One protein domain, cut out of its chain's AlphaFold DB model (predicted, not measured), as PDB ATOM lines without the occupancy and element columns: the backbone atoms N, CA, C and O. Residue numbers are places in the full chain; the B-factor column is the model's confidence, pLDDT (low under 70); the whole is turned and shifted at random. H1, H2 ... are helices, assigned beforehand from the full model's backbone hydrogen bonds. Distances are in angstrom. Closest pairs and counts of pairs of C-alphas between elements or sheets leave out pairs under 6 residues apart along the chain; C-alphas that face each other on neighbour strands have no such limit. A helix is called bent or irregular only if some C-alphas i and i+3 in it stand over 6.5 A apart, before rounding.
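Overview. This is residues 588 to 806 of the 902 residues of an uncharacterized protein of Panaeolus cyanescens (UniProt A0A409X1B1). Look first for a core of crossed helices, with H7 packed across H2 and H3, and H8 packed on H3 and H7 through residues 745 to 749. At one end of the long axis lies H4, joined to the core through H5 and H6; at the other end H1 packs on H2, and H9 on H1. The printed part has 219 residues with nine named helices, H1 to H9 in chain order, and no named strand: all helix. It is compact, with a radius of gyration of the C-alphas of 18.0 A and spans of 61 by 42 by 37 A.

Along the chain. Find C-alpha 593 at (-44.154, -4.710, -24.249); H1 runs from there to residue 603. Next come H2, residues 625 to 637, and H3, residues 642 to 656, 21.0 A long and irregular, with C-alphas 643 and 646 7.1 A apart. H4 is residues 661 to 672, H5 703 to 712, H6 717 to 722 and H7 724 to 734. H8, residues 742 to 759, spans 25.0 A; H9, residues 776 to 790, spans 20.9 A and ends at (-24.371, 9.710, -9.695).

Arrangement. H1 touches H2 about perpendicular, at 88 degrees, closest at C-alphas 593 and 629, 5.9 A. H9 touches H1 at C-alphas 602 and 782, 6.0 A. Residues 626 to 631 of H2 touch H7, closest at C-alphas 627 and 726, 4.2 A. Residues 652 to 656 of H3 touch H7, closest at C-alphas 653 and 727, 4.5 A. H3 touches H5 at C-alphas 651 and 703, 5.1 A. H7 and H8, a helical hairpin, only just touch, with 3 pairs of C-alphas within 8 A. Every O i to N i+4 pair is within hydrogen-bond range except in H3, 9 of 11.

Size, cuts and confidence. C-alphas 675 and 791 are farthest apart, 62.5 A. The printed part has no cut. Links H1 to H2, H4 to H5 and H8 to H9 are long. Residues 737 and 797 have pLDDT under 70.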
ATOM      1  N   ARG A 588     -37.633 -11.091 -32.229       92.38
ATOM      2  CA  ARG A 588     -38.984 -11.670 -32.261       92.38
ATOM      3  C   ARG A 588     -39.847 -11.254 -31.062       92.38
ATOM      4  O   ARG A 588     -41.062 -11.269 -31.169       92.38
ATOM      5  N   ASP A 589     -39.202 -10.827 -29.979       95.19
ATOM      6  CA  ASP A 589     -39.819 -10.480 -28.702       95.19
ATOM      7  C   ASP A 589     -39.814  -8.958 -28.459       95.19
ATOM      8  O   ASP A 589     -40.198  -8.495 -27.394       95.19
ATOM      9  N   LEU A 590     -39.436  -8.139 -29.454       95.38
ATOM     10  CA  LEU A 590     -39.462  -6.669 -29.338       95.38
ATOM     11  C   LEU A 590     -40.875  -6.087 -29.184       95.38
ATOM     12  O   LEU A 590     -41.001  -4.933 -28.791       95.38
ATOM     13  N   LEU A 591     -41.915  -6.861 -29.501       95.44
ATOM     14  CA  LEU A 591     -43.311  -6.489 -29.256       95.44
ATOM     15  C   LEU A 591     -43.849  -7.069 -27.937       95.44
ATOM     16  O   LEU A 591     -45.003  -6.828 -27.596       95.44
ATOM     17  N   GLN A 592     -43.030  -7.796 -27.165       95.75
ATOM     18  CA  GLN A 592     -43.358  -8.133 -25.780       95.75
ATOM     19  C   GLN A 592     -43.144  -6.886 -24.915       95.75
ATOM     20  O   GLN A 592     -42.053  -6.651 -24.387       95.75
ATOM     21  N   VAL A 593     -44.192  -6.061 -24.829       95.94
ATOM     22  CA  VAL A 593     -44.154  -4.710 -24.249       95.94
ATOM     23  C   VAL A 593     -43.522  -4.700 -22.858       95.94
ATOM     24  O   VAL A 593     -42.657  -3.874 -22.602       95.94
ATOM     25  N   ASP A 594     -43.853  -5.659 -21.995       96.62
ATOM     26  CA  ASP A 594     -43.360  -5.710 -20.612       96.62
ATOM     27  C   ASP A 594     -41.849  -5.985 -20.542       96.62
ATOM     28  O   ASP A 594     -41.133  -5.354 -19.763       96.62
ATOM     29  N   GLN A 595     -41.325  -6.867 -21.402       96.56
ATOM     30  CA  GLN A 595     -39.883  -7.131 -21.470       96.56
ATOM     31  C   GLN A 595     -39.120  -5.918 -22.004       96.56
ATOM     32  O   GLN A 595     -38.041  -5.579 -21.508       96.56
ATOM     33  N   LEU A 596     -39.678  -5.246 -23.015       97.38
ATOM     34  CA  LEU A 596     -39.062  -4.052 -23.578       97.38
ATOM     35  C   LEU A 596     -39.176  -2.848 -22.632       97.38
ATOM     36  O   LEU A 596     -38.243  -2.052 -22.585       97.38
ATOM     37  N   ALA A 597     -40.251  -2.741 -21.849       97.69
ATOM     38  CA  ALA A 597     -40.435  -1.726 -20.814       97.69
ATOM     39  C   ALA A 597     -39.384  -1.885 -19.711       97.69
ATOM     40  O   ALA A 597     -38.672  -0.930 -19.400       97.69
ATOM     41  N   ARG A 598     -39.193  -3.117 -19.220       97.44
ATOM     42  CA  ARG A 598     -38.118  -3.461 -18.279       97.44
ATOM     43  C   ARG A 598     -36.742  -3.073 -18.827       97.44
ATOM     44  O   ARG A 598     -35.930  -2.473 -18.126       97.44
ATOM     45  N   TYR A 599     -36.484  -3.365 -20.105       97.38
ATOM     46  CA  TYR A 599     -35.222  -3.001 -20.756       97.38
ATOM     47  C   TYR A 599     -35.056  -1.482 -20.879       97.38
ATOM     48  O   TYR A 599     -33.980  -0.955 -20.597       97.38
ATOM     49  N   ALA A 600     -36.110  -0.777 -21.290       96.94
ATOM     50  CA  ALA A 600     -36.099   0.671 -21.436       96.94
ATOM     51  C   ALA A 600     -35.868   1.372 -20.091       96.94
ATOM     52  O   ALA A 600     -35.096   2.323 -20.042       96.94
ATOM     53  N   LEU A 601     -36.443   0.867 -18.998       96.75
ATOM     54  CA  LEU A 601     -36.206   1.400 -17.660       96.75
ATOM     55  C   LEU A 601     -34.733   1.260 -17.231       96.75
ATOM     56  O   LEU A 601     -34.113   2.222 -16.773       96.75
ATOM     57  N   LEU A 602     -34.147   0.077 -17.428       95.31
ATOM     58  CA  LEU A 602     -32.779  -0.213 -16.981       95.31
ATOM     59  C   LEU A 602     -31.693   0.409 -17.871       95.31
ATOM     60  O   LEU A 602     -30.615   0.731 -17.373       95.31
ATOM     61  N   HIS A 603     -31.956   0.606 -19.166       93.69
ATOM     62  CA  HIS A 603     -30.922   1.015 -20.137       93.69
ATOM     63  C   HIS A 603     -31.242   2.265 -20.946       93.69
ATOM     64  O   HIS A 603     -30.336   2.857 -21.521       93.69
ATOM     65  N   GLY A 604     -32.518   2.625 -21.050       91.88
ATOM     66  CA  GLY A 604     -33.022   3.662 -21.946       91.88
ATOM     67  C   GLY A 604     -33.685   4.835 -21.232       91.88
ATOM     68  O   GLY A 604     -34.408   5.588 -21.887       91.88
ATOM     69  N   ARG A 605     -33.477   4.991 -19.919       92.94
ATOM     70  CA  ARG A 605     -34.117   6.044 -19.119       92.94
ATOM     71  C   ARG A 605     -33.719   7.454 -19.576       92.94
ATOM     72  O   ARG A 605     -32.604   7.636 -20.088       92.94
ATOM     73  N   PRO A 606     -34.586   8.459 -19.364       91.81
ATOM     74  CA  PRO A 606     -34.218   9.859 -19.531       91.81
ATOM     75  C   PRO A 606     -32.929  10.208 -18.773       91.81
ATOM     76  O   PRO A 606     -32.731   9.777 -17.640       91.81
ATOM     77  N   GLY A 607     -32.037  10.959 -19.419       85.31
ATOM     78  CA  GLY A 607     -30.737  11.345 -18.860       85.31
ATOM     79  C   GLY A 607     -29.636  10.281 -18.947       85.31
ATOM     80  O   GLY A 607     -28.472  10.647 -18.877       85.31
ATOM     81  N   SER A 608     -29.953   8.997 -19.167       89.12
ATOM     82  CA  SER A 608     -28.918   7.960 -19.340       89.12
ATOM     83  C   SER A 608     -27.994   8.242 -20.540       89.12
ATOM     84  O   SER A 608     -28.378   8.983 -21.448       89.12
ATOM     85  N   PRO A 609     -26.809   7.603 -20.635       84.31
ATOM     86  CA  PRO A 609     -25.916   7.752 -21.790       84.31
ATOM     87  C   PRO A 609     -26.545   7.371 -23.143       84.31
ATOM     88  O   PRO A 609     -26.032   7.743 -24.201       84.31
ATOM     89  N   SER A 610     -27.618   6.574 -23.135       87.56
ATOM     90  CA  SER A 610     -28.289   6.092 -24.344       87.56
ATOM     91  C   SER A 610     -29.810   6.069 -24.153       87.56
ATOM     92  O   SER A 610     -30.414   4.994 -24.128       87.56
ATOM     93  N   PRO A 611     -30.454   7.245 -24.035       90.88
ATOM     94  CA  PRO A 611     -31.880   7.309 -23.770       90.88
ATOM     95  C   PRO A 611     -32.651   6.723 -24.955       90.88
ATOM     96  O   PRO A 611     -32.312   6.926 -26.130       90.88
ATOM     97  N   MET A 612     -33.707   5.973 -24.652       94.62
ATOM     98  CA  MET A 612     -34.566   5.389 -25.668       94.62
ATOM     99  C   MET A 612     -35.579   6.437 -26.117       94.62
ATOM    100  O   MET A 612     -36.647   6.589 -25.536       94.62
ATOM    101  N   MET A 613     -35.202   7.181 -27.159       95.19
ATOM    102  CA  MET A 613     -36.001   8.287 -27.687       95.19
ATOM    103  C   MET A 613     -37.449   7.872 -27.965       95.19
ATOM    104  O   MET A 613     -37.679   6.826 -28.572       95.19
ATOM    105  N   GLY A 614     -38.398   8.712 -27.563       95.69
ATOM    106  CA  GLY A 614     -39.838   8.503 -27.686       95.69
ATOM    107  C   GLY A 614     -40.462   7.631 -26.597       95.69
ATOM    108  O   GLY A 614     -41.684   7.593 -26.527       95.69
ATOM    109  N   VAL A 615     -39.674   6.962 -25.743       97.38
ATOM    110  CA  VAL A 615     -40.200   6.204 -24.595       97.38
ATOM    111  C   VAL A 615     -40.414   7.124 -23.401       97.38
ATOM    112  O   VAL A 615     -39.543   7.929 -23.059       97.38
ATOM    113  N   CYS A 616     -41.565   6.967 -22.754       96.81
ATOM    114  CA  CYS A 616     -41.953   7.749 -21.591       96.81
ATOM    115  C   CYS A 616     -41.757   6.969 -20.310       96.81
ATOM    116  O   CYS A 616     -42.276   5.860 -20.162       96.81
ATOM    117  N   ILE A 617     -41.052   7.598 -19.374       97.25
ATOM    118  CA  ILE A 617     -40.877   7.103 -18.017       97.25
ATOM    119  C   ILE A 617     -41.251   8.231 -17.062       97.25
ATOM    120  O   ILE A 617     -40.822   9.375 -17.249       97.25
ATOM    121  N   ASP A 618     -42.081   7.924 -16.072       96.81
ATOM    122  CA  ASP A 618     -42.457   8.889 -15.045       96.81
ATOM    123  C   ASP A 618     -41.556   8.811 -13.806       96.81
ATOM    124  O   ASP A 618     -40.724   7.915 -13.658       96.81
ATOM    125  N   ARG A 619     -41.722   9.760 -12.883       95.38
ATOM    126  CA  ARG A 619     -40.941   9.819 -11.633       95.38
ATOM    127  C   ARG A 619     -41.197   8.655 -10.664       95.38
ATOM    128  O   ARG A 619     -40.457   8.518  -9.700       95.38
ATOM    129  N   MET A 620     -42.206   7.816 -10.912       95.38
ATOM    130  CA  MET A 620     -42.419   6.548 -10.200       95.38
ATOM    131  C   MET A 620     -41.782   5.357 -10.928       95.38
ATOM    132  O   MET A 620     -42.078   4.210 -10.597       95.38
ATOM    133  N   LEU A 621     -40.907   5.616 -11.907       96.62
ATOM    134  CA  LEU A 621     -40.224   4.608 -12.720       96.62
ATOM    135  C   LEU A 621     -41.183   3.750 -13.562       96.62
ATOM    136  O   LEU A 621     -40.795   2.698 -14.072       96.62
ATOM    137  N   ARG A 622     -42.436   4.189 -13.734       97.25
ATOM    138  CA  ARG A 622     -43.407   3.501 -14.583       97.25
ATOM    139  C   ARG A 622     -43.127   3.847 -16.031       97.25
ATOM    140  O   ARG A 622     -42.782   4.984 -16.348       97.25
ATOM    141  N   VAL A 623     -43.315   2.874 -16.913       97.50
ATOM    142  CA  VAL A 623     -43.055   3.037 -18.346       97.50
ATOM    143  C   VAL A 623     -44.372   2.944 -19.109       97.50
ATOM    144  O   VAL A 623     -45.132   1.996 -18.914       97.50
ATOM    145  N   ASP A 624     -44.669   3.917 -19.967       97.88
ATOM    146  CA  ASP A 624     -45.912   3.897 -20.744       97.88
ATOM    147  C   ASP A 624     -45.855   2.826 -21.844       97.88
ATOM    148  O   ASP A 624     -44.968   2.831 -22.706       97.88
ATOM    149  N   ARG A 625     -46.829   1.910 -21.828       97.81
ATOM    150  CA  ARG A 625     -46.866   0.746 -22.722       97.81
ATOM    151  C   ARG A 625     -46.994   1.145 -24.197       97.81
ATOM    152  O   ARG A 625     -46.350   0.521 -25.041       97.81
ATOM    153  N   ARG A 626     -47.724   2.227 -24.503       97.50
ATOM    154  CA  ARG A 626     -47.915   2.739 -25.877       97.50
ATOM    155  C   ARG A 626     -46.599   3.235 -26.469       97.50
ATOM    156  O   ARG A 626     -46.234   2.902 -27.599       97.50
ATOM    157  N   THR A 627     -45.839   3.990 -25.677       98.06
ATOM    158  CA  THR A 627     -44.540   4.517 -26.107       98.06
ATOM    159  C   THR A 627     -43.500   3.412 -26.304       98.06
ATOM    160  O   THR A 627     -42.744   3.427 -27.280       98.06
ATOM    161  N   VAL A 628     -43.504   2.397 -25.433       97.75
ATOM    162  CA  VAL A 628     -42.645   1.209 -25.559       97.75
ATOM    163  C   VAL A 628     -43.006   0.390 -26.789       97.75
ATOM    164  O   VAL A 628     -42.102  -0.031 -27.513       97.75
ATOM    165  N   PHE A 629     -44.299   0.200 -27.062       98.25
ATOM    166  CA  PHE A 629     -44.760  -0.482 -28.267       98.25
ATOM    167  C   PHE A 629     -44.248   0.216 -29.533       98.25
ATOM    168  O   PHE A 629     -43.619  -0.427 -30.376       98.25
ATOM    169  N   GLY A 630     -44.419   1.542 -29.633       98.19
ATOM    170  CA  GLY A 630     -43.905   2.325 -30.761       98.19
ATOM    171  C   GLY A 630     -42.386   2.196 -30.928       98.19
ATOM    172  O   GLY A 630     -41.883   2.012 -32.040       98.19
ATOM    173  N   ALA A 631     -41.642   2.182 -29.822       98.06
ATOM    174  CA  ALA A 631     -40.196   1.998 -29.842       98.06
ATOM    175  C   ALA A 631     -39.768   0.562 -30.229       98.06
ATOM    176  O   ALA A 631     -38.745   0.368 -30.901       98.06
ATOM    177  N   GLY A 632     -40.552  -0.446 -29.841       98.00
ATOM    178  CA  GLY A 632     -40.402  -1.838 -30.270       98.00
ATOM    179  C   GLY A 632     -40.630  -1.992 -31.771       98.00
ATOM    180  O   GLY A 632     -39.770  -2.539 -32.470       98.00
ATOM    181  N   LEU A 633     -41.720  -1.411 -32.281       98.12
ATOM    182  CA  LEU A 633     -42.064  -1.389 -33.703       98.12
ATOM    183  C   LEU A 633     -40.978  -0.685 -34.533       98.12
ATOM    184  O   LEU A 633     -40.502  -1.244 -35.528       98.12
ATOM    185  N   LEU A 634     -40.478   0.467 -34.066       97.88
ATOM    186  CA  LEU A 634     -39.336   1.163 -34.665       97.88
ATOM    187  C   LEU A 634     -38.113   0.240 -34.782       97.88
ATOM    188  O   LEU A 634     -37.515   0.130 -35.856       97.88
ATOM    189  N   LYS A 635     -37.708  -0.435 -33.697       96.88
ATOM    190  CA  LYS A 635     -36.527  -1.327 -33.692       96.88
ATOM    191  C   LYS A 635     -36.717  -2.569 -34.569       96.88
ATOM    192  O   LYS A 635     -35.731  -3.080 -35.124       96.88
ATOM    193  N   LEU A 636     -37.950  -3.059 -34.672       97.00
ATOM    194  CA  LEU A 636     -38.308  -4.224 -35.471       97.00
ATOM    195  C   LEU A 636     -38.185  -3.929 -36.971       97.00
ATOM    196  O   LEU A 636     -37.510  -4.683 -37.677       97.00
ATOM    197  N   LEU A 637     -38.740  -2.794 -37.409       97.50
ATOM    198  CA  LEU A 637     -38.731  -2.328 -38.801       97.50
ATOM    199  C   LEU A 637     -37.395  -1.700 -39.224       97.50
ATOM    200  O   LEU A 637     -37.052  -1.707 -40.407       97.50
ATOM    201  N   SER A 638     -36.620  -1.197 -38.258       96.31
ATOM    202  CA  SER A 638     -35.364  -0.488 -38.506       96.31
ATOM    203  C   SER A 638     -34.384  -1.259 -39.405       96.31
ATOM    204  O   SER A 638     -34.183  -2.475 -39.240       96.31
ATOM    205  N   PRO A 639     -33.653  -0.540 -40.279       95.56
ATOM    206  CA  PRO A 639     -32.663  -1.140 -41.160       95.56
ATOM    207  C   PRO A 639     -31.566  -1.886 -40.390       95.56
ATOM    208  O   PRO A 639     -31.172  -1.545 -39.264       95.56
ATOM    209  N   VAL A 640     -31.043  -2.944 -41.020       92.12
ATOM    210  CA  VAL A 640     -29.965  -3.768 -40.444       92.12
ATOM    211  C   VAL A 640     -28.712  -2.922 -40.219       92.12
ATOM    212  O   VAL A 640     -28.135  -2.969 -39.126       92.12
ATOM    213  N   ARG A 641     -28.341  -2.117 -41.223       92.19
ATOM    214  CA  ARG A 641     -27.190  -1.210 -41.189       92.19
ATOM    215  C   ARG A 641     -27.442  -0.052 -40.228       92.19
ATOM    216  O   ARG A 641     -28.483   0.600 -40.282       92.19
ATOM    217  N   ARG A 642     -26.492   0.174 -39.318       91.69
ATOM    218  CA  ARG A 642     -26.639   1.143 -38.220       91.69
ATOM    219  C   ARG A 642     -26.653   2.580 -38.723       91.69
ATOM    220  O   ARG A 642     -27.394   3.381 -38.165       91.69
ATOM    221  N   GLU A 643     -25.913   2.877 -39.788       91.12
ATOM    222  CA  GLU A 643     -25.841   4.225 -40.362       91.12
ATOM    223  C   GLU A 643     -27.196   4.751 -40.882       91.12
ATOM    224  O   GLU A 643     -27.360   5.952 -41.055       91.12
ATOM    225  N   TYR A 644     -28.182   3.873 -41.099       92.81
ATOM    226  CA  TYR A 644     -29.491   4.235 -41.663       92.81
ATOM    227  C   TYR A 644     -30.569   4.448 -40.597       92.81
ATOM    228  O   TYR A 644     -31.634   4.989 -40.881       92.81
ATOM    229  N   ARG A 645     -30.307   4.006 -39.363       93.75
ATOM    230  CA  ARG A 645     -31.295   4.028 -38.282       93.75
ATOM    231  C   ARG A 645     -31.687   5.434 -37.829       93.75
ATOM    232  O   ARG A 645     -32.865   5.598 -37.553       93.75
ATOM    233  N   PRO A 646     -30.787   6.437 -37.756       93.38
ATOM    234  CA  PRO A 646     -31.185   7.780 -37.336       93.38
ATOM    235  C   PRO A 646     -32.184   8.436 -38.295       93.38
ATOM    236  O   PRO A 646     -33.193   8.960 -37.838       93.38
ATOM    237  N   ALA A 647     -31.941   8.346 -39.609       93.44
ATOM    238  CA  ALA A 647     -32.860   8.866 -40.622       93.44
ATOM    239  C   ALA A 647     -34.210   8.134 -40.568       93.44
ATOM    240  O   ALA A 647     -35.246   8.779 -40.473       93.44
ATOM    241  N   PHE A 648     -34.189   6.795 -40.497       95.81
ATOM    242  CA  PHE A 648     -35.409   5.993 -40.357       95.81
ATOM    243  C   PHE A 648     -36.193   6.327 -39.088       95.81
ATOM    244  O   PHE A 648     -37.399   6.517 -39.149       95.81
ATOM    245  N   ALA A 649     -35.520   6.434 -37.940       96.06
ATOM    246  CA  ALA A 649     -36.162   6.760 -36.671       96.06
ATOM    247  C   ALA A 649     -36.797   8.151 -36.680       96.06
ATOM    248  O   ALA A 649     -37.864   8.321 -36.100       96.06
ATOM    249  N   ARG A 650     -36.173   9.123 -37.355       95.50
ATOM    250  CA  ARG A 650     -36.738  10.463 -37.518       95.50
ATOM    251  C   ARG A 650     -38.005  10.439 -38.363       95.50
ATOM    252  O   ARG A 650     -39.033  10.885 -37.873       95.50
ATOM    253  N   GLU A 651     -37.954   9.867 -39.565       96.38
ATOM    254  CA  GLU A 651     -39.135   9.787 -40.437       96.38
ATOM    255  C   GLU A 651     -40.256   8.945 -39.804       96.38
ATOM    256  O   GLU A 651     -41.425   9.318 -39.866       96.38
ATOM    257  N   PHE A 652     -39.904   7.849 -39.124       97.88
ATOM    258  CA  PHE A 652     -40.853   7.014 -38.387       97.88
ATOM    259  C   PHE A 652     -41.495   7.774 -37.221       97.88
ATOM    260  O   PHE A 652     -42.714   7.767 -37.100       97.88
ATOM    261  N   GLY A 653     -40.708   8.463 -36.389       97.50
ATOM    262  CA  GLY A 653     -41.228   9.267 -35.279       97.50
ATOM    263  C   GLY A 653     -42.152  10.394 -35.750       97.50
ATOM    264  O   GLY A 653     -43.233  10.564 -35.190       97.50
ATOM    265  N   CYS A 654     -41.778  11.099 -36.826       97.44
ATOM    266  CA  CYS A 654     -42.627  12.114 -37.459       97.44
ATOM    267  C   CYS A 654     -43.942  11.521 -37.982       97.44
ATOM    268  O   CYS A 654     -44.992  12.129 -37.792       97.44
ATOM    269  N   LEU A 655     -43.902  10.341 -38.613       97.94
ATOM    270  CA  LEU A 655     -45.101   9.654 -39.099       97.94
ATOM    271  C   LEU A 655     -46.022   9.226 -37.951       97.94
ATOM    272  O   LEU A 655     -47.222   9.476 -38.019       97.94
ATOM    273  N   MET A 656     -45.474   8.612 -36.895       98.19
ATOM    274  CA  MET A 656     -46.271   8.177 -35.738       98.19
ATOM    275  C   MET A 656     -46.946   9.364 -35.054       98.19
ATOM    276  O   MET A 656     -48.024   9.217 -34.503       98.19
ATOM    277  N   ALA A 657     -46.340  10.551 -35.103       97.81
ATOM    278  CA  ALA A 657     -46.905  11.761 -34.525       97.81
ATOM    279  C   ALA A 657     -48.029  12.391 -35.369       97.81
ATOM    280  O   ALA A 657     -48.512  13.450 -34.987       97.81
ATOM    281  N   GLN A 658     -48.447  11.817 -36.502       97.81
ATOM    282  CA  GLN A 658     -49.434  12.418 -37.409       97.81
ATOM    283  C   GLN A 658     -50.730  11.591 -37.460       97.81
ATOM    284  O   GLN A 658     -50.785  10.592 -38.185       97.81
ATOM    285  N   PRO A 659     -51.796  12.015 -36.751       98.25
ATOM    286  CA  PRO A 659     -53.067  11.298 -36.722       98.25
ATOM    287  C   PRO A 659     -53.595  11.003 -38.126       98.25
ATOM    288  O   PRO A 659     -53.631  11.878 -38.998       98.25
ATOM    289  N   HIS A 660     -54.005   9.757 -38.355       98.19
ATOM    290  CA  HIS A 660     -54.656   9.340 -39.598       98.19
ATOM    291  C   HIS A 660     -53.799   9.461 -40.884       98.19
ATOM    292  O   HIS A 660     -54.297   9.234 -41.986       98.19
ATOM    293  N   ALA A 661     -52.502   9.792 -40.791       98.19
ATOM    294  CA  ALA A 661     -51.632   9.913 -41.969       98.19
ATOM    295  C   ALA A 661     -51.392   8.561 -42.651       98.19
ATOM    296  O   ALA A 661     -51.392   8.466 -43.877       98.19
ATOM    297  N   TYR A 662     -51.227   7.502 -41.857       98.44
ATOM    298  CA  TYR A 662     -51.040   6.156 -42.386       98.44
ATOM    299  C   TYR A 662     -52.328   5.561 -42.976       98.44
ATOM    300  O   TYR A 662     -52.269   4.925 -44.024       98.44
ATOM    301  N   HIS A 663     -53.492   5.840 -42.377       98.31
ATOM    302  CA  HIS A 663     -54.800   5.465 -42.940       98.31
ATOM    303  C   HIS A 663     -54.983   6.020 -44.354       98.31
ATOM    304  O   HIS A 663     -55.285   5.274 -45.278       98.31
ATOM    305  N   GLN A 664     -54.678   7.304 -44.558       98.31
ATOM    306  CA  GLN A 664     -54.739   7.929 -45.883       98.31
ATOM    307  C   GLN A 664     -53.783   7.278 -46.892       98.31
ATOM    308  O   GLN A 664     -54.131   7.137 -48.064       98.31
ATOM    309  N   ALA A 665     -52.592   6.860 -46.454       98.25
ATOM    310  CA  ALA A 665     -51.649   6.141 -47.308       98.25
ATOM    311  C   ALA A 665     -52.174   4.747 -47.698       98.25
ATOM    312  O   ALA A 665     -52.022   4.334 -48.847       98.25
ATOM    313  N   VAL A 666     -52.836   4.046 -46.772       98.50
ATOM    314  CA  VAL A 666     -53.517   2.769 -47.038       98.50
ATOM    315  C   VAL A 666     -54.686   2.960 -48.011       98.50
ATOM    316  O   VAL A 666     -54.806   2.203 -48.974       98.50
ATOM    317  N   ASP A 667     -55.505   3.995 -47.825       98.31
ATOM    318  CA  ASP A 667     -56.608   4.323 -48.735       98.31
ATOM    319  C   ASP A 667     -56.108   4.652 -50.141       98.31
ATOM    320  O   ASP A 667     -56.685   4.202 -51.134       98.31
ATOM    321  N   GLN A 668     -55.024   5.424 -50.236       98.25
ATOM    322  CA  GLN A 668     -54.394   5.736 -51.512       98.25
ATOM    323  C   GLN A 668     -53.847   4.470 -52.175       98.25
ATOM    324  O   GLN A 668     -54.130   4.219 -53.345       98.25
ATOM    325  N   TYR A 669     -53.166   3.610 -51.414       98.31
ATOM    326  CA  TYR A 669     -52.694   2.322 -51.912       98.31
ATOM    327  C   TYR A 669     -53.839   1.448 -52.442       98.31
ATOM    328  O   TYR A 669     -53.707   0.877 -53.521       98.31
ATOM    329  N   ASN A 670     -54.973   1.382 -51.736       98.38
ATOM    330  CA  ASN A 670     -56.159   0.628 -52.159       98.38
ATOM    331  C   ASN A 670     -56.761   1.159 -53.462       98.38
ATOM    332  O   ASN A 670     -57.195   0.372 -54.305       98.38
ATOM    333  N   LYS A 671     -56.779   2.486 -53.640       98.12
ATOM    334  CA  LYS A 671     -57.215   3.123 -54.892       98.12
ATOM    335  C   LYS A 671     -56.284   2.775 -56.049       98.12
ATOM    336  O   LYS A 671     -56.767   2.491 -57.143       98.12
ATOM    337  N   ASP A 672     -54.978   2.766 -55.796       98.06
ATOM    338  CA  ASP A 672     -53.959   2.484 -56.809       98.06
ATOM    339  C   ASP A 672     -53.850   0.980 -57.136       98.06
ATOM    340  O   ASP A 672     -53.444   0.609 -58.239       98.06
ATOM    341  N   HIS A 673     -54.258   0.104 -56.208       97.69
ATOM    342  CA  HIS A 673     -54.161  -1.357 -56.319       97.69
ATOM    343  C   HIS A 673     -55.516  -2.049 -56.086       97.69
ATOM    344  O   HIS A 673     -55.639  -2.893 -55.197       97.69
ATOM    345  N   PRO A 674     -56.544  -1.785 -56.914       97.81
ATOM    346  CA  PRO A 674     -57.882  -2.343 -56.699       97.81
ATOM    347  C   PRO A 674     -57.928  -3.881 -56.775       97.81
ATOM    348  O   PRO A 674     -58.856  -4.494 -56.255       97.81
ATOM    349  N   GLY A 675     -56.945  -4.515 -57.430       97.94
ATOM    350  CA  GLY A 675     -56.829  -5.975 -57.533       97.94
ATOM    351  C   GLY A 675     -56.071  -6.654 -56.386       97.94
ATOM    352  O   GLY A 675     -56.138  -7.875 -56.274       97.94
ATOM    353  N   ASP A 676     -55.363  -5.891 -55.553       97.38
ATOM    354  CA  ASP A 676     -54.638  -6.381 -54.373       97.38
ATOM    355  C   ASP A 676     -54.775  -5.353 -53.239       97.38
ATOM    356  O   ASP A 676     -53.809  -4.661 -52.896       97.38
ATOM    357  N   PRO A 677     -55.996  -5.179 -52.696       97.69
ATOM    358  CA  PRO A 677     -56.217  -4.221 -51.631       97.69
ATOM    359  C   PRO A 677     -55.374  -4.584 -50.407       97.69
ATOM    360  O   PRO A 677     -55.097  -5.750 -50.114       97.69
ATOM    361  N   PHE A 678     -54.985  -3.560 -49.660       98.25
ATOM    362  CA  PHE A 678     -54.330  -3.692 -48.378       98.25
ATOM    363  C   PHE A 678     -55.160  -4.576 -47.449       98.25
ATOM    364  O   PHE A 678     -56.285  -4.243 -47.079       98.25
ATOM    365  N   MET A 679     -54.565  -5.695 -47.049       97.56
ATOM    366  CA  MET A 679     -55.122  -6.606 -46.060       97.56
ATOM    367  C   MET A 679     -54.160  -6.687 -44.879       97.56
ATOM    368  O   MET A 679     -53.062  -7.221 -45.061       97.56
ATOM    369  N   PRO A 680     -54.523  -6.142 -43.702       97.31
ATOM    370  CA  PRO A 680     -53.641  -6.170 -42.546       97.31
ATOM    371  C   PRO A 680     -53.360  -7.611 -42.112       97.31
ATOM    372  O   PRO A 680     -54.174  -8.516 -42.319       97.31
ATOM    373  N   GLN A 681     -52.187  -7.842 -41.525       95.00
ATOM    374  CA  GLN A 681     -51.871  -9.154 -40.961       95.00
ATOM    375  C   GLN A 681     -52.761  -9.432 -39.742       95.00
ATOM    376  O   GLN A 681     -52.908  -8.580 -38.869       95.00
ATOM    377  N   PHE A 682     -53.294 -10.651 -39.651       91.75
ATOM    378  CA  PHE A 682     -54.067 -11.126 -38.505       91.75
ATOM    379  C   PHE A 682     -53.507 -12.453 -37.991       91.75
ATOM    380  O   PHE A 682     -52.992 -13.264 -38.760       91.75
ATOM    381  N   GLY A 683     -53.681 -12.706 -36.693       90.19
ATOM    382  CA  GLY A 683     -53.335 -13.974 -36.054       90.19
ATOM    383  C   GLY A 683     -52.181 -13.870 -35.052       90.19
ATOM    384  O   GLY A 683     -51.713 -12.778 -34.746       90.19
ATOM    385  N   PRO A 684     -51.735 -15.011 -34.499       85.81
ATOM    386  CA  PRO A 684     -50.712 -15.046 -33.450       85.81
ATOM    387  C   PRO A 684     -49.281 -14.864 -33.979       85.81
ATOM    388  O   PRO A 684     -48.348 -14.706 -33.195       85.81
ATOM    389  N   THR A 685     -49.083 -14.926 -35.296       89.81
ATOM    390  CA  THR A 685     -47.768 -14.866 -35.939       89.81
ATOM    391  C   THR A 685     -47.767 -13.819 -37.038       89.81
ATOM    392  O   THR A 685     -48.598 -13.880 -37.940       89.81
ATOM    393  N   PHE A 686     -46.787 -12.922 -36.994       93.50
ATOM    394  CA  PHE A 686     -46.608 -11.844 -37.961       93.50
ATOM    395  C   PHE A 686     -45.279 -12.017 -38.691       93.50
ATOM    396  O   PHE A 686     -44.258 -12.339 -38.075       93.50
ATOM    397  N   SER A 687     -45.276 -11.787 -40.001       95.31
ATOM    398  CA  SER A 687     -44.058 -11.773 -40.811       95.31
ATOM    399  C   SER A 687     -43.660 -10.333 -41.088       95.31
ATOM    400  O   SER A 687     -44.355  -9.631 -41.818       95.31
ATOM    401  N   ILE A 688     -42.545  -9.885 -40.505       96.31
ATOM    402  CA  ILE A 688     -42.083  -8.501 -40.632       96.31
ATOM    403  C   ILE A 688     -40.702  -8.461 -41.290       96.31
ATOM    404  O   ILE A 688     -39.699  -8.937 -40.750       96.31
ATOM    405  N   SER A 689     -40.663  -7.853 -42.470       96.38
ATOM    406  CA  SER A 689     -39.478  -7.510 -43.243       96.38
ATOM    407  C   SER A 689     -38.919  -6.160 -42.802       96.38
ATOM    408  O   SER A 689     -39.634  -5.176 -42.620       96.38
ATOM    409  N   ARG A 690     -37.596  -6.101 -42.653       95.38
ATOM    410  CA  ARG A 690     -36.885  -4.869 -42.294       95.38
ATOM    411  C   ARG A 690     -36.790  -3.922 -43.469       95.38
ATOM    412  O   ARG A 690     -36.709  -4.358 -44.614       95.38
ATOM    413  N   PHE A 691     -36.632  -2.642 -43.155       93.69
ATOM    414  CA  PHE A 691     -36.285  -1.651 -44.154       93.69
ATOM    415  C   PHE A 691     -34.964  -2.003 -44.850       93.69
ATOM    416  O   PHE A 691     -33.900  -2.080 -44.218       93.69
ATOM    417  N   VAL A 692     -35.034  -2.191 -46.164       92.81
ATOM    418  CA  VAL A 692     -33.875  -2.315 -47.046       92.81
ATOM    419  C   VAL A 692     -33.914  -1.112 -47.986       92.81
ATOM    420  O   VAL A 692     -34.745  -1.088 -48.893       92.81
ATOM    421  N   PRO A 693     -33.064  -0.089 -47.781       86.62
ATOM    422  CA  PRO A 693     -33.105   1.100 -48.620       86.62
ATOM    423  C   PRO A 693     -32.827   0.740 -50.079       86.62
ATOM    424  O   PRO A 693     -31.823   0.097 -50.389       86.62
ATOM    425  N   LYS A 694     -33.707   1.198 -50.976       83.19
ATOM    426  CA  LYS A 694     -33.562   1.032 -52.432       83.19
ATOM    427  C   LYS A 694     -32.440   1.915 -52.999       83.19
ATOM    428  O   LYS A 694     -31.822   1.572 -54.004       83.19
ATOM    429  N   SER A 695     -32.152   3.043 -52.344       71.56
ATOM    430  CA  SER A 695     -31.187   4.052 -52.790       71.56
ATOM    431  C   SER A 695     -29.872   4.001 -52.007       71.56
ATOM    432  O   SER A 695     -29.842   3.721 -50.811       71.56
ATOM    433  N   LYS A 696     -28.768   4.358 -52.678       76.25
ATOM    434  CA  LYS A 696     -27.461   4.590 -52.037       76.25
ATOM    435  C   LYS A 696     -27.461   5.839 -51.137       76.25
ATOM    436  O   LYS A 696     -26.534   6.007 -50.346       76.25
ATOM    437  N   TYR A 697     -28.473   6.704 -51.245       75.00
ATOM    438  CA  TYR A 697     -28.553   7.985 -50.540       75.00
ATOM    439  C   TYR A 697     -29.491   7.907 -49.341       75.00
ATOM    440  O   TYR A 697     -30.664   8.246 -49.408       75.00
ATOM    441  N   VAL A 698     -28.943   7.478 -48.216       72.88
ATOM    442  CA  VAL A 698     -29.695   7.312 -46.961       72.88
ATOM    443  C   VAL A 698     -30.068   8.647 -46.329       72.88
ATOM    444  O   VAL A 698     -31.065   8.735 -45.622       72.88
ATOM    445  N   ALA A 699     -29.305   9.699 -46.627       75.69
ATOM    446  CA  ALA A 699     -29.642  11.056 -46.217       75.69
ATOM    447  C   ALA A 699     -31.002  11.526 -46.772       75.69
ATOM    448  O   ALA A 699     -31.604  12.414 -46.183       75.69
ATOM    449  N   ASN A 700     -31.489  10.898 -47.848       84.19
ATOM    450  CA  ASN A 700     -32.726  11.261 -48.539       84.19
ATOM    451  C   ASN A 700     -33.855  10.262 -48.248       84.19
ATOM    452  O   ASN A 700     -34.700  10.031 -49.106       84.19
ATOM    453  N   MET A 701     -33.828   9.597 -47.092       91.88
ATOM    454  CA  MET A 701     -34.974   8.797 -46.674       91.88
ATOM    455  C   MET A 701     -36.148   9.731 -46.405       91.88
ATOM    456  O   MET A 701     -36.008  10.671 -45.622       91.88
ATOM    457  N   HIS A 702     -37.277   9.462 -47.048       93.50
ATOM    458  CA  HIS A 702     -38.495  10.242 -46.891       93.50
ATOM    459  C   HIS A 702     -39.532   9.471 -46.072       93.50
ATOM    460  O   HIS A 702     -39.525   8.240 -46.019       93.50
ATOM    461  N   ARG A 703     -40.473  10.201 -45.470       95.69
ATOM    462  CA  ARG A 703     -41.662   9.642 -44.811       95.69
ATOM    463  C   ARG A 703     -42.389   8.593 -45.665       95.69
ATOM    464  O   ARG A 703     -42.816   7.573 -45.131       95.69
ATOM    465  N   ASP A 704     -42.466   8.803 -46.978       95.94
ATOM    466  CA  ASP A 704     -43.139   7.889 -47.912       95.94
ATOM    467  C   ASP A 704     -42.438   6.523 -48.002       95.94
ATOM    468  O   ASP A 704     -43.105   5.500 -48.137       95.94
ATOM    469  N   ASP A 705     -41.110   6.469 -47.829       95.81
ATOM    470  CA  ASP A 705     -40.370   5.202 -47.763       95.81
ATOM    471  C   ASP A 705     -40.785   4.380 -46.532       95.81
ATOM    472  O   ASP A 705     -40.861   3.149 -46.586       95.81
ATOM    473  N   VAL A 706     -41.061   5.060 -45.411       97.00
ATOM    474  CA  VAL A 706     -41.541   4.426 -44.176       97.00
ATOM    475  C   VAL A 706     -42.988   3.963 -44.339       97.00
ATOM    476  O   VAL A 706     -43.292   2.825 -43.989       97.00
ATOM    477  N   MET A 707     -43.870   4.792 -44.913       98.06
ATOM    478  CA  MET A 707     -45.258   4.403 -45.204       98.06
ATOM    479  C   MET A 707     -45.319   3.185 -46.134       98.06
ATOM    480  O   MET A 707     -46.027   2.221 -45.842       98.06
ATOM    481  N   GLN A 708     -44.522   3.191 -47.205       97.12
ATOM    482  CA  GLN A 708     -44.429   2.076 -48.143       97.12
ATOM    483  C   GLN A 708     -43.956   0.797 -47.443       97.12
ATOM    484  O   GLN A 708     -44.543  -0.261 -47.650       97.12
ATOM    485  N   LEU A 709     -42.951   0.883 -46.563       97.12
ATOM    486  CA  LEU A 709     -42.507  -0.264 -45.768       97.12
ATOM    487  C   LEU A 709     -43.626  -0.814 -44.874       97.12
ATOM    488  O   LEU A 709     -43.761  -2.031 -44.751       97.12
ATOM    489  N   LEU A 710     -44.402   0.055 -44.224       98.19
ATOM    490  CA  LEU A 710     -45.522  -0.360 -43.376       98.19
ATOM    491  C   LEU A 710     -46.609  -1.067 -44.201       98.19
ATOM    492  O   LEU A 710     -47.115  -2.105 -43.778       98.19
ATOM    493  N   ILE A 711     -46.920  -0.553 -45.399       98.38
ATOM    494  CA  ILE A 711     -47.862  -1.163 -46.354       98.38
ATOM    495  C   ILE A 711     -47.355  -2.522 -46.852       98.38
ATOM    496  O   ILE A 711     -48.113  -3.491 -46.836       98.38
ATOM    497  N   GLU A 712     -46.082  -2.625 -47.243       97.06
ATOM    498  CA  GLU A 712     -45.447  -3.881 -47.683       97.06
ATOM    499  C   GLU A 712     -45.452  -4.938 -46.569       97.06
ATOM    500  O   GLU A 712     -45.624  -6.128 -46.826       97.06
ATOM    501  N   ASN A 713     -45.317  -4.497 -45.317       97.69
ATOM    502  CA  ASN A 713     -45.452  -5.340 -44.135       97.69
ATOM    503  C   ASN A 713     -46.900  -5.534 -43.682       97.69
ATOM    504  O   ASN A 713     -47.105  -6.182 -42.662       97.69
ATOM    505  N   ARG A 714     -47.901  -4.986 -44.381       97.81
ATOM    506  CA  ARG A 714     -49.320  -5.104 -44.014       97.81
ATOM    507  C   ARG A 714     -49.573  -4.790 -42.521       97.81
ATOM    508  O   ARG A 714     -50.321  -5.507 -41.853       97.81
ATOM    509  N   ILE A 715     -48.890  -3.772 -41.979       98.00
ATOM    510  CA  ILE A 715     -48.997  -3.383 -40.561       98.00
ATOM    511  C   ILE A 715     -50.382  -2.772 -40.310       98.00
ATOM    512  O   ILE A 715     -50.723  -1.815 -41.000       98.00
ATOM    513  N   PRO A 716     -51.178  -3.274 -39.348       97.88
ATOM    514  CA  PRO A 716     -52.506  -2.728 -39.081       97.88
ATOM    515  C   PRO A 716     -52.459  -1.226 -38.744       97.88
ATOM    516  O   PRO A 716     -51.597  -0.821 -37.957       97.88
ATOM    517  N   PRO A 717     -53.354  -0.387 -39.298       98.25
ATOM    518  CA  PRO A 717     -53.392   1.037 -38.968       98.25
ATOM    519  C   PRO A 717     -53.549   1.324 -37.470       98.25
ATOM    520  O   PRO A 717     -52.940   2.259 -36.955       98.25
ATOM    521  N   GLU A 718     -54.257   0.460 -36.746       97.94
ATOM    522  CA  GLU A 718     -54.478   0.565 -35.302       97.94
ATOM    523  C   GLU A 718     -53.169   0.440 -34.504       97.94
ATOM    524  O   GLU A 718     -53.045   0.999 -33.417       97.94
ATOM    525  N   TRP A 719     -52.155  -0.254 -35.039       98.00
ATOM    526  CA  TRP A 719     -50.827  -0.315 -34.413       98.00
ATOM    527  C   TRP A 719     -50.101   1.026 -34.512       98.00
ATOM    528  O   TRP A 719     -49.354   1.396 -33.605       98.00
ATOM    529  N   ILE A 720     -50.308   1.743 -35.618       98.19
ATOM    530  CA  ILE A 720     -49.726   3.066 -35.838       98.19
ATOM    531  C   ILE A 720     -50.413   4.090 -34.939       98.19
ATOM    532  O   ILE A 720     -49.728   4.862 -34.269       98.19
ATOM    533  N   ASP A 721     -51.741   4.030 -34.848       98.12
ATOM    534  CA  ASP A 721     -52.526   4.869 -33.941       98.12
ATOM    535  C   ASP A 721     -52.146   4.617 -32.473       98.12
ATOM    536  O   ASP A 721     -51.887   5.558 -31.722       98.12
ATOM    537  N   HIS A 722     -51.976   3.353 -32.071       97.94
ATOM    538  CA  HIS A 722     -51.509   3.009 -30.727       97.94
ATOM    539  C   HIS A 722     -50.095   3.546 -30.428       97.94
ATOM    540  O   HIS A 722     -49.806   3.930 -29.295       97.94
ATOM    541  N   ALA A 723     -49.222   3.641 -31.436       98.12
ATOM    542  CA  ALA A 723     -47.883   4.219 -31.318       98.12
ATOM    543  C   ALA A 723     -47.861   5.765 -31.364       98.12
ATOM    544  O   ALA A 723     -46.782   6.360 -31.339       98.12
ATOM    545  N   TYR A 724     -49.011   6.442 -31.392       98.31
ATOM    546  CA  TYR A 724     -49.080   7.903 -31.482       98.31
ATOM    547  C   TYR A 724     -48.304   8.622 -30.365       98.31
ATOM    548  O   TYR A 724     -47.500   9.521 -30.635       98.31
ATOM    549  N   ALA A 725     -48.461   8.175 -29.112       97.50
ATOM    550  CA  ALA A 725     -47.753   8.744 -27.961       97.50
ATOM    551  C   ALA A 725     -46.221   8.670 -28.121       97.50
ATOM    552  O   ALA A 725     -45.518   9.631 -27.803       97.50
ATOM    553  N   PHE A 726     -45.700   7.576 -28.696       98.06
ATOM    554  CA  PHE A 726     -44.277   7.454 -29.031       98.06
ATOM    555  C   PHE A 726     -43.831   8.572 -29.982       98.06
ATOM    556  O   PHE A 726     -42.800   9.202 -29.752       98.06
ATOM    557  N   GLY A 727     -44.606   8.836 -31.039       97.75
ATOM    558  CA  GLY A 727     -44.301   9.881 -32.017       97.75
ATOM    559  C   GLY A 727     -44.244  11.272 -31.385       97.75
ATOM    560  O   GLY A 727     -43.273  12.001 -31.588       97.75
ATOM    561  N   VAL A 728     -45.241  11.619 -30.562       96.81
ATOM    562  CA  VAL A 728     -45.302  12.917 -29.864       96.81
ATOM    563  C   VAL A 728     -44.079  13.119 -28.972       96.81
ATOM    564  O   VAL A 728     -43.416  14.155 -29.046       96.81
ATOM    565  N   HIS A 729     -43.728  12.118 -28.166       95.69
ATOM    566  CA  HIS A 729     -42.571  12.214 -27.282       95.69
ATOM    567  C   HIS A 729     -41.238  12.146 -28.022       95.69
ATOM    568  O   HIS A 729     -40.282  12.804 -27.608       95.69
ATOM    569  N   TYR A 730     -41.171  11.424 -29.143       96.06
ATOM    570  CA  TYR A 730     -40.006  11.438 -30.021       96.06
ATOM    571  C   TYR A 730     -39.757  12.848 -30.565       96.06
ATOM    572  O   TYR A 730     -38.626  13.332 -30.491       96.06
ATOM    573  N   LEU A 731     -40.806  13.521 -31.063       95.19
ATOM    574  CA  LEU A 731     -40.718  14.917 -31.498       95.19
ATOM    575  C   LEU A 731     -40.270  15.811 -30.340       95.19
ATOM    576  O   LEU A 731     -39.287  16.528 -30.486       95.19
ATOM    577  N   ASN A 732     -40.928  15.713 -29.184       92.88
ATOM    578  CA  ASN A 732     -40.657  16.548 -28.012       92.88
ATOM    579  C   ASN A 732     -39.192  16.463 -27.550       92.88
ATOM    580  O   ASN A 732     -38.555  17.485 -27.324       92.88
ATOM    581  N   GLN A 733     -38.630  15.253 -27.477       91.12
ATOM    582  CA  GLN A 733     -37.235  15.034 -27.074       91.12
ATOM    583  C   GLN A 733     -36.222  15.428 -28.164       91.12
ATOM    584  O   GLN A 733     -35.055  15.688 -27.866       91.12
ATOM    585  N   ARG A 734     -36.625  15.435 -29.443       91.06
ATOM    586  CA  ARG A 734     -35.773  15.867 -30.565       91.06
ATOM    587  C   ARG A 734     -35.834  17.367 -30.828       91.06
ATOM    588  O   ARG A 734     -34.914  17.881 -31.458       91.06
ATOM    589  N   PHE A 735     -36.853  18.058 -30.326       86.06
ATOM    590  CA  PHE A 735     -37.089  19.484 -30.561       86.06
ATOM    591  C   PHE A 735     -36.083  20.421 -29.851       86.06
ATOM    592  O   PHE A 735     -36.244  21.635 -29.874       86.06
ATOM    593  N   ASN A 736     -35.002  19.903 -29.258       74.44
ATOM    594  CA  ASN A 736     -34.036  20.677 -28.465       74.44
ATOM    595  C   ASN A 736     -32.994  21.453 -29.299       74.44
ATOM    596  O   ASN A 736     -31.795  21.385 -29.031       74.44
ATOM    597  N   GLY A 737     -33.440  22.206 -30.307       59.44
ATOM    598  CA  GLY A 737     -32.633  23.265 -30.930       59.44
ATOM    599  C   GLY A 737     -31.526  22.814 -31.891       59.44
ATOM    600  O   GLY A 737     -30.589  23.572 -32.124       59.44
ATOM    601  N   SER A 738     -31.600  21.606 -32.465       71.75
ATOM    602  CA  SER A 738     -30.770  21.261 -33.633       71.75
ATOM    603  C   SER A 738     -31.275  22.045 -34.852       71.75
ATOM    604  O   SER A 738     -32.347  21.706 -35.359       71.75
ATOM    605  N   PRO A 739     -30.521  23.023 -35.397       73.62
ATOM    606  CA  PRO A 739     -31.014  23.874 -36.487       73.62
ATOM    607  C   PRO A 739     -31.299  23.093 -37.776       73.62
ATOM    608  O   PRO A 739     -32.033  23.550 -38.639       73.62
ATOM    609  N   ILE A 740     -30.676  21.919 -37.934       71.31
ATOM    610  CA  ILE A 740     -30.795  21.088 -39.139       71.31
ATOM    611  C   ILE A 740     -32.132  20.339 -39.170       71.31
ATOM    612  O   ILE A 740     -32.667  20.099 -40.248       71.31
ATOM    613  N   ASP A 741     -32.666  19.964 -38.005       81.31
ATOM    614  CA  ASP A 741     -33.911  19.197 -37.913       81.31
ATOM    615  C   ASP A 741     -35.109  20.078 -37.507       81.31
ATOM    616  O   ASP A 741     -36.245  19.618 -37.596       81.31
ATOM    617  N   GLU A 742     -34.887  21.329 -37.089       85.44
ATOM    618  CA  GLU A 742     -35.936  22.219 -36.572       85.44
ATOM    619  C   GLU A 742     -37.071  22.445 -37.579       85.44
ATOM    620  O   GLU A 742     -38.228  22.210 -37.236       85.44
ATOM    621  N   ASP A 743     -36.765  22.782 -38.836       89.25
ATOM    622  CA  ASP A 743     -37.781  23.005 -39.877       89.25
ATOM    623  C   ASP A 743     -38.621  21.748 -40.149       89.25
ATOM    624  O   ASP A 743     -39.845  21.810 -40.296       89.25
ATOM    625  N   LEU A 744     -37.967  20.583 -40.194       90.38
ATOM    626  CA  LEU A 744     -38.633  19.307 -40.447       90.38
ATOM    627  C   LEU A 744     -39.535  18.916 -39.272       90.38
ATOM    628  O   LEU A 744     -40.686  18.534 -39.485       90.38
ATOM    629  N   LEU A 745     -39.031  19.020 -38.041       92.19
ATOM    630  CA  LEU A 745     -39.786  18.684 -36.832       92.19
ATOM    631  C   LEU A 745     -40.923  19.686 -36.589       92.19
ATOM    632  O   LEU A 745     -42.016  19.274 -36.206       92.19
ATOM    633  N   ALA A 746     -40.711  20.975 -36.865       91.50
ATOM    634  CA  ALA A 746     -41.749  22.001 -36.784       91.50
ATOM    635  C   ALA A 746     -42.845  21.782 -37.834       91.50
ATOM    636  O   ALA A 746     -44.028  21.901 -37.517       91.50
ATOM    637  N   SER A 747     -42.470  21.414 -39.064       93.88
ATOM    638  CA  SER A 747     -43.420  21.022 -40.110       93.88
ATOM    639  C   SER A 747     -44.225  19.783 -39.701       93.88
ATOM    640  O   SER A 747     -45.453  19.782 -39.797       93.88
ATOM    641  N   ALA A 748     -43.560  18.760 -39.152       95.62
ATOM    642  CA  ALA A 748     -44.227  17.556 -38.660       95.62
ATOM    643  C   ALA A 748     -45.206  17.851 -37.510       95.62
ATOM    644  O   ALA A 748     -46.311  17.307 -37.508       95.62
ATOM    645  N   ASP A 749     -44.835  18.725 -36.569       95.31
ATOM    646  CA  ASP A 749     -45.694  19.133 -35.454       95.31
ATOM    647  C   ASP A 749     -46.864  20.033 -35.896       95.31
ATOM    648  O   ASP A 749     -47.977  19.884 -35.397       95.31
ATOM    649  N   ASN A 750     -46.666  20.922 -36.876       95.06
ATOM    650  CA  ASN A 750     -47.761  21.685 -37.491       95.06
ATOM    651  C   ASN A 750     -48.801  20.768 -38.137       95.06
ATOM    652  O   ASN A 750     -49.999  20.921 -37.904       95.06
ATOM    653  N   GLU A 751     -48.332  19.794 -38.915       96.75
ATOM    654  CA  GLU A 751     -49.197  18.800 -39.547       96.75
ATOM    655  C   GLU A 751     -49.928  17.954 -38.494       96.75
ATOM    656  O   GLU A 751     -51.118  17.676 -38.641       96.75
ATOM    657  N   ARG A 752     -49.254  17.593 -37.391       96.69
ATOM    658  CA  ARG A 752     -49.884  16.919 -36.247       96.69
ATOM    659  C   ARG A 752     -51.026  17.742 -35.658       96.69
ATOM    660  O   ARG A 752     -52.097  17.185 -35.444       96.69
ATOM    661  N   LEU A 753     -50.802  19.026 -35.373       96.25
ATOM    662  CA  LEU A 753     -51.820  19.911 -34.796       96.25
ATOM    663  C   LEU A 753     -53.032  20.048 -35.727       96.25
ATOM    664  O   LEU A 753     -54.158  19.852 -35.282       96.25
ATOM    665  N   SER A 754     -52.790  20.279 -37.020       96.75
ATOM    666  CA  SER A 754     -53.838  20.334 -38.050       96.75
ATOM    667  C   SER A 754     -54.671  19.047 -38.087       96.75
ATOM    668  O   SER A 754     -55.902  19.074 -38.082       96.75
ATOM    669  N   ARG A 755     -54.008  17.887 -38.046       97.31
ATOM    670  CA  ARG A 755     -54.675  16.578 -38.044       97.31
ATOM    671  C   ARG A 755     -55.422  16.284 -36.753       97.31
ATOM    672  O   ARG A 755     -56.486  15.683 -36.824       97.31
ATOM    673  N   LEU A 756     -54.907  16.704 -35.599       96.62
ATOM    674  CA  LEU A 756     -55.630  16.601 -34.330       96.62
ATOM    675  C   LEU A 756     -56.942  17.392 -34.369       96.62
ATOM    676  O   LEU A 756     -57.942  16.914 -33.841       96.62
ATOM    677  N   ASP A 757     -56.960  18.562 -35.010       95.81
ATOM    678  CA  ASP A 757     -58.175  19.375 -35.128       95.81
ATOM    679  C   ASP A 757     -59.230  18.736 -36.052       95.81
ATOM    680  O   ASP A 757     -60.426  18.922 -35.836       95.81
ATOM    681  N   VAL A 758     -58.807  17.957 -37.056       97.56
ATOM    682  CA  VAL A 758     -59.712  17.284 -38.010       97.56
ATOM    683  C   VAL A 758     -60.147  15.894 -37.535       97.56
ATOM    684  O   VAL A 758     -61.319  15.543 -37.650       97.56
ATOM    685  N   PHE A 759     -59.209  15.087 -37.036       97.56
ATOM    686  CA  PHE A 759     -59.409  13.660 -36.755       97.56
ATOM    687  C   PHE A 759     -59.454  13.326 -35.258       97.56
ATOM    688  O   PHE A 759     -59.862  12.222 -34.902       97.56
ATOM    689  N   GLY A 760     -59.058  14.251 -34.381       97.44
ATOM    690  CA  GLY A 760     -58.908  13.987 -32.951       97.44
ATOM    691  C   GLY A 760     -57.658  13.169 -32.610       97.44
ATOM    692  O   GLY A 760     -56.783  12.927 -33.445       97.44
ATOM    693  N   GLU A 761     -57.560  12.772 -31.341       97.00
ATOM    694  CA  GLU A 761     -56.501  11.882 -30.859       97.00
ATOM    695  C   GLU A 761     -56.735  10.452 -31.384       97.00
ATOM    696  O   GLU A 761     -57.848   9.938 -31.241       97.00
ATOM    697  N   PRO A 762     -55.720   9.793 -31.978       97.44
ATOM    698  CA  PRO A 762     -55.835   8.404 -32.408       97.44
ATOM    699  C   PRO A 762     -56.217   7.468 -31.257       97.44
ATOM    700  O   PRO A 762     -55.680   7.570 -30.153       97.44
ATOM    701  N   ALA A 763     -57.124   6.528 -31.527       96.94
ATOM    702  CA  ALA A 763     -57.542   5.542 -30.540       96.94
ATOM    703  C   ALA A 763     -56.381   4.603 -30.179       96.94
ATOM    704  O   ALA A 763     -55.631   4.148 -31.042       96.94
ATOM    705  N   ALA A 764     -56.254   4.282 -28.893       96.75
ATOM    706  CA  ALA A 764     -55.288   3.303 -28.423       96.75
ATOM    707  C   ALA A 764     -55.945   1.922 -28.277       96.75
ATOM    708  O   ALA A 764     -57.124   1.815 -27.963       96.75
ATOM    709  N   ILE A 765     -55.164   0.860 -28.475       96.88
ATOM    710  CA  ILE A 765     -55.573  -0.511 -28.148       96.88
ATOM    711  C   ILE A 765     -55.569  -0.664 -26.621       96.88
ATOM    712  O   ILE A 765     -54.502  -0.601 -26.001       96.88
ATOM    713  N   ASP A 766     -56.744  -0.821 -26.012       95.81
ATOM    714  CA  ASP A 766     -56.926  -0.789 -24.555       95.81
ATOM    715  C   ASP A 766     -56.084  -1.850 -23.833       95.81
ATOM    716  O   ASP A 766     -55.435  -1.550 -22.829       95.81
ATOM    717  N   GLU A 767     -55.998  -3.066 -24.381       94.00
ATOM    718  CA  GLU A 767     -55.260  -4.179 -23.771       94.00
ATOM    719  C   GLU A 767     -53.746  -3.949 -23.729       94.00
ATOM    720  O   GLU A 767     -53.033  -4.585 -22.949       94.00
ATOM    721  N   TRP A 768     -53.237  -3.070 -24.592       93.81
ATOM    722  CA  TRP A 768     -51.812  -2.744 -24.696       93.81
ATOM    723  C   TRP A 768     -51.500  -1.364 -24.116       93.81
ATOM    724  O   TRP A 768     -50.353  -0.924 -24.148       93.81
ATOM    725  N   SER A 769     -52.507  -0.666 -23.595       95.56
ATOM    726  CA  SER A 769     -52.382   0.691 -23.070       95.56
ATOM    727  C   SER A 769     -52.119   0.707 -21.563       95.56
ATOM    728  O   SER A 769     -52.166  -0.309 -20.872       95.56
ATOM    729  N   GLY A 770     -51.814   1.896 -21.043       95.88
ATOM    730  CA  GLY A 770     -51.562   2.123 -19.625       95.88
ATOM    731  C   GLY A 770     -50.089   2.025 -19.238       95.88
ATOM    732  O   GLY A 770     -49.187   1.951 -20.072       95.88
ATOM    733  N   TRP A 771     -49.849   2.050 -17.932       97.56
ATOM    734  CA  TRP A 771     -48.507   2.074 -17.360       97.56
ATOM    735  C   TRP A 771     -48.041   0.664 -17.007       97.56
ATOM    736  O   TRP A 771     -48.739  -0.088 -16.323       97.56
ATOM    737  N   TRP A 772     -46.841   0.300 -17.452       97.44
ATOM    738  CA  TRP A 772     -46.117  -0.840 -16.910       97.44
ATOM    739  C   TRP A 772     -45.474  -0.427 -15.582       97.44
ATOM    740  O   TRP A 772     -44.753   0.571 -15.521       97.44
ATOM    741  N   ASN A 773     -45.771  -1.180 -14.522       97.50
ATOM    742  CA  ASN A 773     -45.232  -0.937 -13.189       97.50
ATOM    743  C   ASN A 773     -43.999  -1.826 -12.976       97.50
ATOM    744  O   ASN A 773     -44.117  -3.040 -13.165       97.50
ATOM    745  N   PRO A 774     -42.847  -1.255 -12.589       97.19
ATOM    746  CA  PRO A 774     -41.660  -2.042 -12.296       97.19
ATOM    747  C   PRO A 774     -41.876  -2.939 -11.076       97.19
ATOM    748  O   PRO A 774     -42.591  -2.576 -10.140       97.19
ATOM    749  N   SER A 775     -41.245  -4.113 -11.086       97.25
ATOM    750  CA  SER A 775     -41.177  -4.963  -9.895       97.25
ATOM    751  C   SER A 775     -40.236  -4.364  -8.843       97.25
ATOM    752  O   SER A 775     -39.438  -3.476  -9.138       97.25
ATOM    753  N   GLU A 776     -40.288  -4.867  -7.609       95.31
ATOM    754  CA  GLU A 776     -39.365  -4.439  -6.551       95.31
ATOM    755  C   GLU A 776     -37.892  -4.700  -6.926       95.31
ATOM    756  O   GLU A 776     -37.048  -3.829  -6.732       95.31
ATOM    757  N   ASP A 777     -37.602  -5.836  -7.575       95.38
ATOM    758  CA  ASP A 777     -36.278  -6.151  -8.143       95.38
ATOM    759  C   ASP A 777     -35.860  -5.122  -9.207       95.38
ATOM    760  O   ASP A 777     -34.716  -4.675  -9.236       95.38
ATOM    761  N   ASP A 778     -36.786  -4.678 -10.061       95.88
ATOM    762  CA  ASP A 778     -36.492  -3.642 -11.058       95.88
ATOM    763  C   ASP A 778     -36.162  -2.300 -10.411       95.88
ATOM    764  O   ASP A 778     -35.216  -1.637 -10.835       95.88
ATOM    765  N   ILE A 779     -36.905  -1.911  -9.373       95.69
ATOM    766  CA  ILE A 779     -36.658  -0.673  -8.628       95.69
ATOM    767  C   ILE A 779     -35.278  -0.727  -7.969       95.69
ATOM    768  O   ILE A 779     -34.498   0.211  -8.131       95.69
ATOM    769  N   GLN A 780     -34.941  -1.832  -7.297       94.44
ATOM    770  CA  GLN A 780     -33.626  -2.019  -6.674       94.44
ATOM    771  C   GLN A 780     -32.497  -1.932  -7.710       94.44
ATOM    772  O   GLN A 780     -31.516  -1.216  -7.508       94.44
ATOM    773  N   ARG A 781     -32.650  -2.584  -8.869       94.56
ATOM    774  CA  ARG A 781     -31.674  -2.498  -9.969       94.56
ATOM    775  C   ARG A 781     -31.515  -1.076 -10.492       94.56
ATOM    776  O   ARG A 781     -30.390  -0.636 -10.709       94.56
ATOM    777  N   VAL A 782     -32.617  -0.350 -10.694       94.19
ATOM    778  CA  VAL A 782     -32.568   1.055 -11.125       94.19
ATOM    779  C   VAL A 782     -31.856   1.911 -10.086       94.19
ATOM    780  O   VAL A 782     -31.017   2.714 -10.470       94.19
ATOM    781  N   GLN A 783     -32.130   1.722  -8.794       93.00
ATOM    782  CA  GLN A 783     -31.460   2.457  -7.718       93.00
ATOM    783  C   GLN A 783     -29.950   2.209  -7.707       93.00
ATOM    784  O   GLN A 783     -29.186   3.165  -7.620       93.00
ATOM    785  N   ILE A 784     -29.510   0.956  -7.872       93.06
ATOM    786  CA  ILE A 784     -28.081   0.625  -7.979       93.06
ATOM    787  C   ILE A 784     -27.458   1.337  -9.184       93.06
ATOM    788  O   ILE A 784     -26.389   1.932  -9.063       93.06
ATOM    789  N   ILE A 785     -28.127   1.309 -10.340       91.31
ATOM    790  CA  ILE A 785     -27.628   1.965 -11.553       91.31
ATOM    791  C   ILE A 785     -27.566   3.489 -11.370       91.31
ATOM    792  O   ILE A 785     -26.553   4.092 -11.711       91.31
ATOM    793  N   LEU A 786     -28.614   4.113 -10.822       89.69
ATOM    794  CA  LEU A 786     -28.646   5.556 -10.566       89.69
ATOM    795  C   LEU A 786     -27.539   5.967  -9.595       89.69
ATOM    796  O   LEU A 786     -26.839   6.938  -9.859       89.69
ATOM    797  N   HIS A 787     -27.319   5.186  -8.536       88.94
ATOM    798  CA  HIS A 787     -26.230   5.417  -7.594       88.94
ATOM    799  C   HIS A 787     -24.855   5.326  -8.278       88.94
ATOM    800  O   HIS A 787     -24.009   6.194  -8.083       88.94
ATOM    801  N   GLN A 788     -24.631   4.326  -9.138       88.75
ATOM    802  CA  GLN A 788     -23.389   4.209  -9.915       88.75
ATOM    803  C   GLN A 788     -23.179   5.395 -10.870       88.75
ATOM    804  O   GLN A 788     -22.058   5.877 -11.026       88.75
ATOM    805  N   GLU A 789     -24.245   5.875 -11.512       86.88
ATOM    806  CA  GLU A 789     -24.188   7.013 -12.434       86.88
ATOM    807  C   GLU A 789     -23.979   8.351 -11.725       86.88
ATOM    808  O   GLU A 789     -23.255   9.202 -12.243       86.88
ATOM    809  N   GLU A 790     -24.560   8.530 -10.543       85.12
ATOM    810  CA  GLU A 790     -24.371   9.710  -9.695       85.12
ATOM    811  C   GLU A 790     -22.904   9.868  -9.269       85.12
ATOM    812  O   GLU A 790     -22.367  10.974  -9.271       85.12
ATOM    813  N   HIS A 791     -22.223   8.750  -9.001       84.94
ATOM    814  CA  HIS A 791     -20.805   8.729  -8.625       84.94
ATOM    815  C   HIS A 791     -19.854   8.721  -9.832       84.94
ATOM    816  O   HIS A 791     -18.635   8.820  -9.666       84.94
ATOM    817  N   SER A 792     -20.376   8.612 -11.057       82.94
ATOM    818  CA  SER A 792     -19.553   8.735 -12.258       82.94
ATOM    819  C   SER A 792     -19.147  10.198 -12.474       82.94
ATOM    820  O   SER A 792     -19.915  11.114 -12.200       82.94
ATOM    821  N   VAL A 793     -17.915  10.450 -12.931       77.69
ATOM    822  CA  VAL A 793     -17.407  11.813 -13.165       77.69
ATOM    823  C   VAL A 793     -17.254  12.051 -14.670       77.69
ATOM    824  O   VAL A 793     -16.421  11.391 -15.300       77.69
ATOM    825  N   PRO A 794     -17.980  13.020 -15.261       80.75
ATOM    826  CA  PRO A 794     -19.007  13.876 -14.648       80.75
ATOM    827  C   PRO A 794     -20.313  13.111 -14.363       80.75
ATOM    828  O   PRO A 794     -20.594  12.168 -15.102       80.75
ATOM    829  N   PRO A 795     -21.124  13.533 -13.371       75.19
ATOM    830  CA  PRO A 795     -22.414  12.903 -13.101       75.19
ATOM    831  C   PRO A 795     -23.281  13.011 -14.352       75.19
ATOM    832  O   PRO A 795     -23.522  14.105 -14.870       75.19
ATOM    833  N   ILE A 796     -23.669  11.856 -14.889       72.38
ATOM    834  CA  ILE A 796     -24.303  11.772 -16.211       72.38
ATOM    835  C   ILE A 796     -25.814  12.006 -16.108       72.38
ATOM    836  O   ILE A 796     -26.428  12.453 -17.075       72.38
ATOM    837  N   VAL A 797     -26.427  11.736 -14.951       68.69
ATOM    838  CA  VAL A 797     -27.884  11.614 -14.843       68.69
ATOM    839  C   VAL A 797     -28.429  12.402 -13.661       68.69
ATOM    840  O   VAL A 797     -27.979  12.235 -12.535       68.69
ATOM    841  N   SER A 798     -29.447  13.223 -13.923       79.25
ATOM    842  CA  SER A 798     -30.336  13.773 -12.898       79.25
ATOM    843  C   SER A 798     -31.777  13.363 -13.207       79.25
ATOM    844  O   SER A 798     -32.222  13.417 -14.361       79.25
ATOM    845  N   MET A 799     -32.523  12.971 -12.170       82.00
ATOM    846  CA  MET A 799     -33.976  12.773 -12.247       82.00
ATOM    847  C   MET A 799     -34.747  14.066 -12.563       82.00
ATOM    848  O   MET A 799     -35.922  14.012 -12.928       82.00
ATOM    849  N   ASP A 800     -34.083  15.219 -12.497       81.75
ATOM    850  CA  ASP A 800     -34.634  16.512 -12.902       81.75
ATOM    851  C   ASP A 800     -34.607  16.723 -14.420       81.75
ATOM    852  O   ASP A 800     -35.101  17.738 -14.913       81.75
ATOM    853  N   HIS A 801     -34.060  15.775 -15.190       84.69
ATOM    854  CA  HIS A 801     -34.088  15.852 -16.646       84.69
ATOM    855  C   HIS A 801     -35.542  15.978 -17.138       84.69
ATOM    856  O   HIS A 801     -36.369  15.113 -16.864       84.69
ATOM    857  N   TYR A 802     -35.844  17.021 -17.917       84.31
ATOM    858  CA  TYR A 802     -37.207  17.396 -18.345       84.31
ATOM    859  C   TYR A 802     -38.003  16.272 -19.041       84.31
ATOM    860  O   TYR A 802     -39.227  16.311 -19.095       84.31
ATOM    861  N   ALA A 803     -37.311  15.276 -19.601       88.00
ATOM    862  CA  ALA A 803     -37.935  14.103 -20.215       88.00
ATOM    863  C   ALA A 803     -38.482  13.068 -19.204       88.00
ATOM    864  O   ALA A 803     -39.170  12.140 -19.631       88.00
ATOM    865  N   TRP A 804     -38.220  13.216 -17.898       93.19
ATOM    866  CA  TRP A 804     -38.952  12.506 -16.844       93.19
ATOM    867  C   TRP A 804     -40.340  13.117 -16.672       93.19
ATOM    868  O   TRP A 804     -40.478  14.301 -16.360       93.19
ATOM    869  N   LEU A 805     -41.381  12.300 -16.826       94.38
ATOM    870  CA  LEU A 805     -42.751  12.779 -16.676       94.38
ATOM    871  C   LEU A 805     -43.168  12.857 -15.200       94.38
ATOM    872  O   LEU A 805     -42.839  11.969 -14.408       94.38
ATOM    873  N   PRO A 806     -43.944  13.880 -14.802       93.75
ATOM    874  CA  PRO A 806     -44.644  13.849 -13.528       93.75
ATOM    875  C   PRO A 806     -45.594  12.647 -13.450       93.75
ATOM    876  O   PRO A 806     -46.188  12.228 -14.445       93.75
TER     877      PRO A 806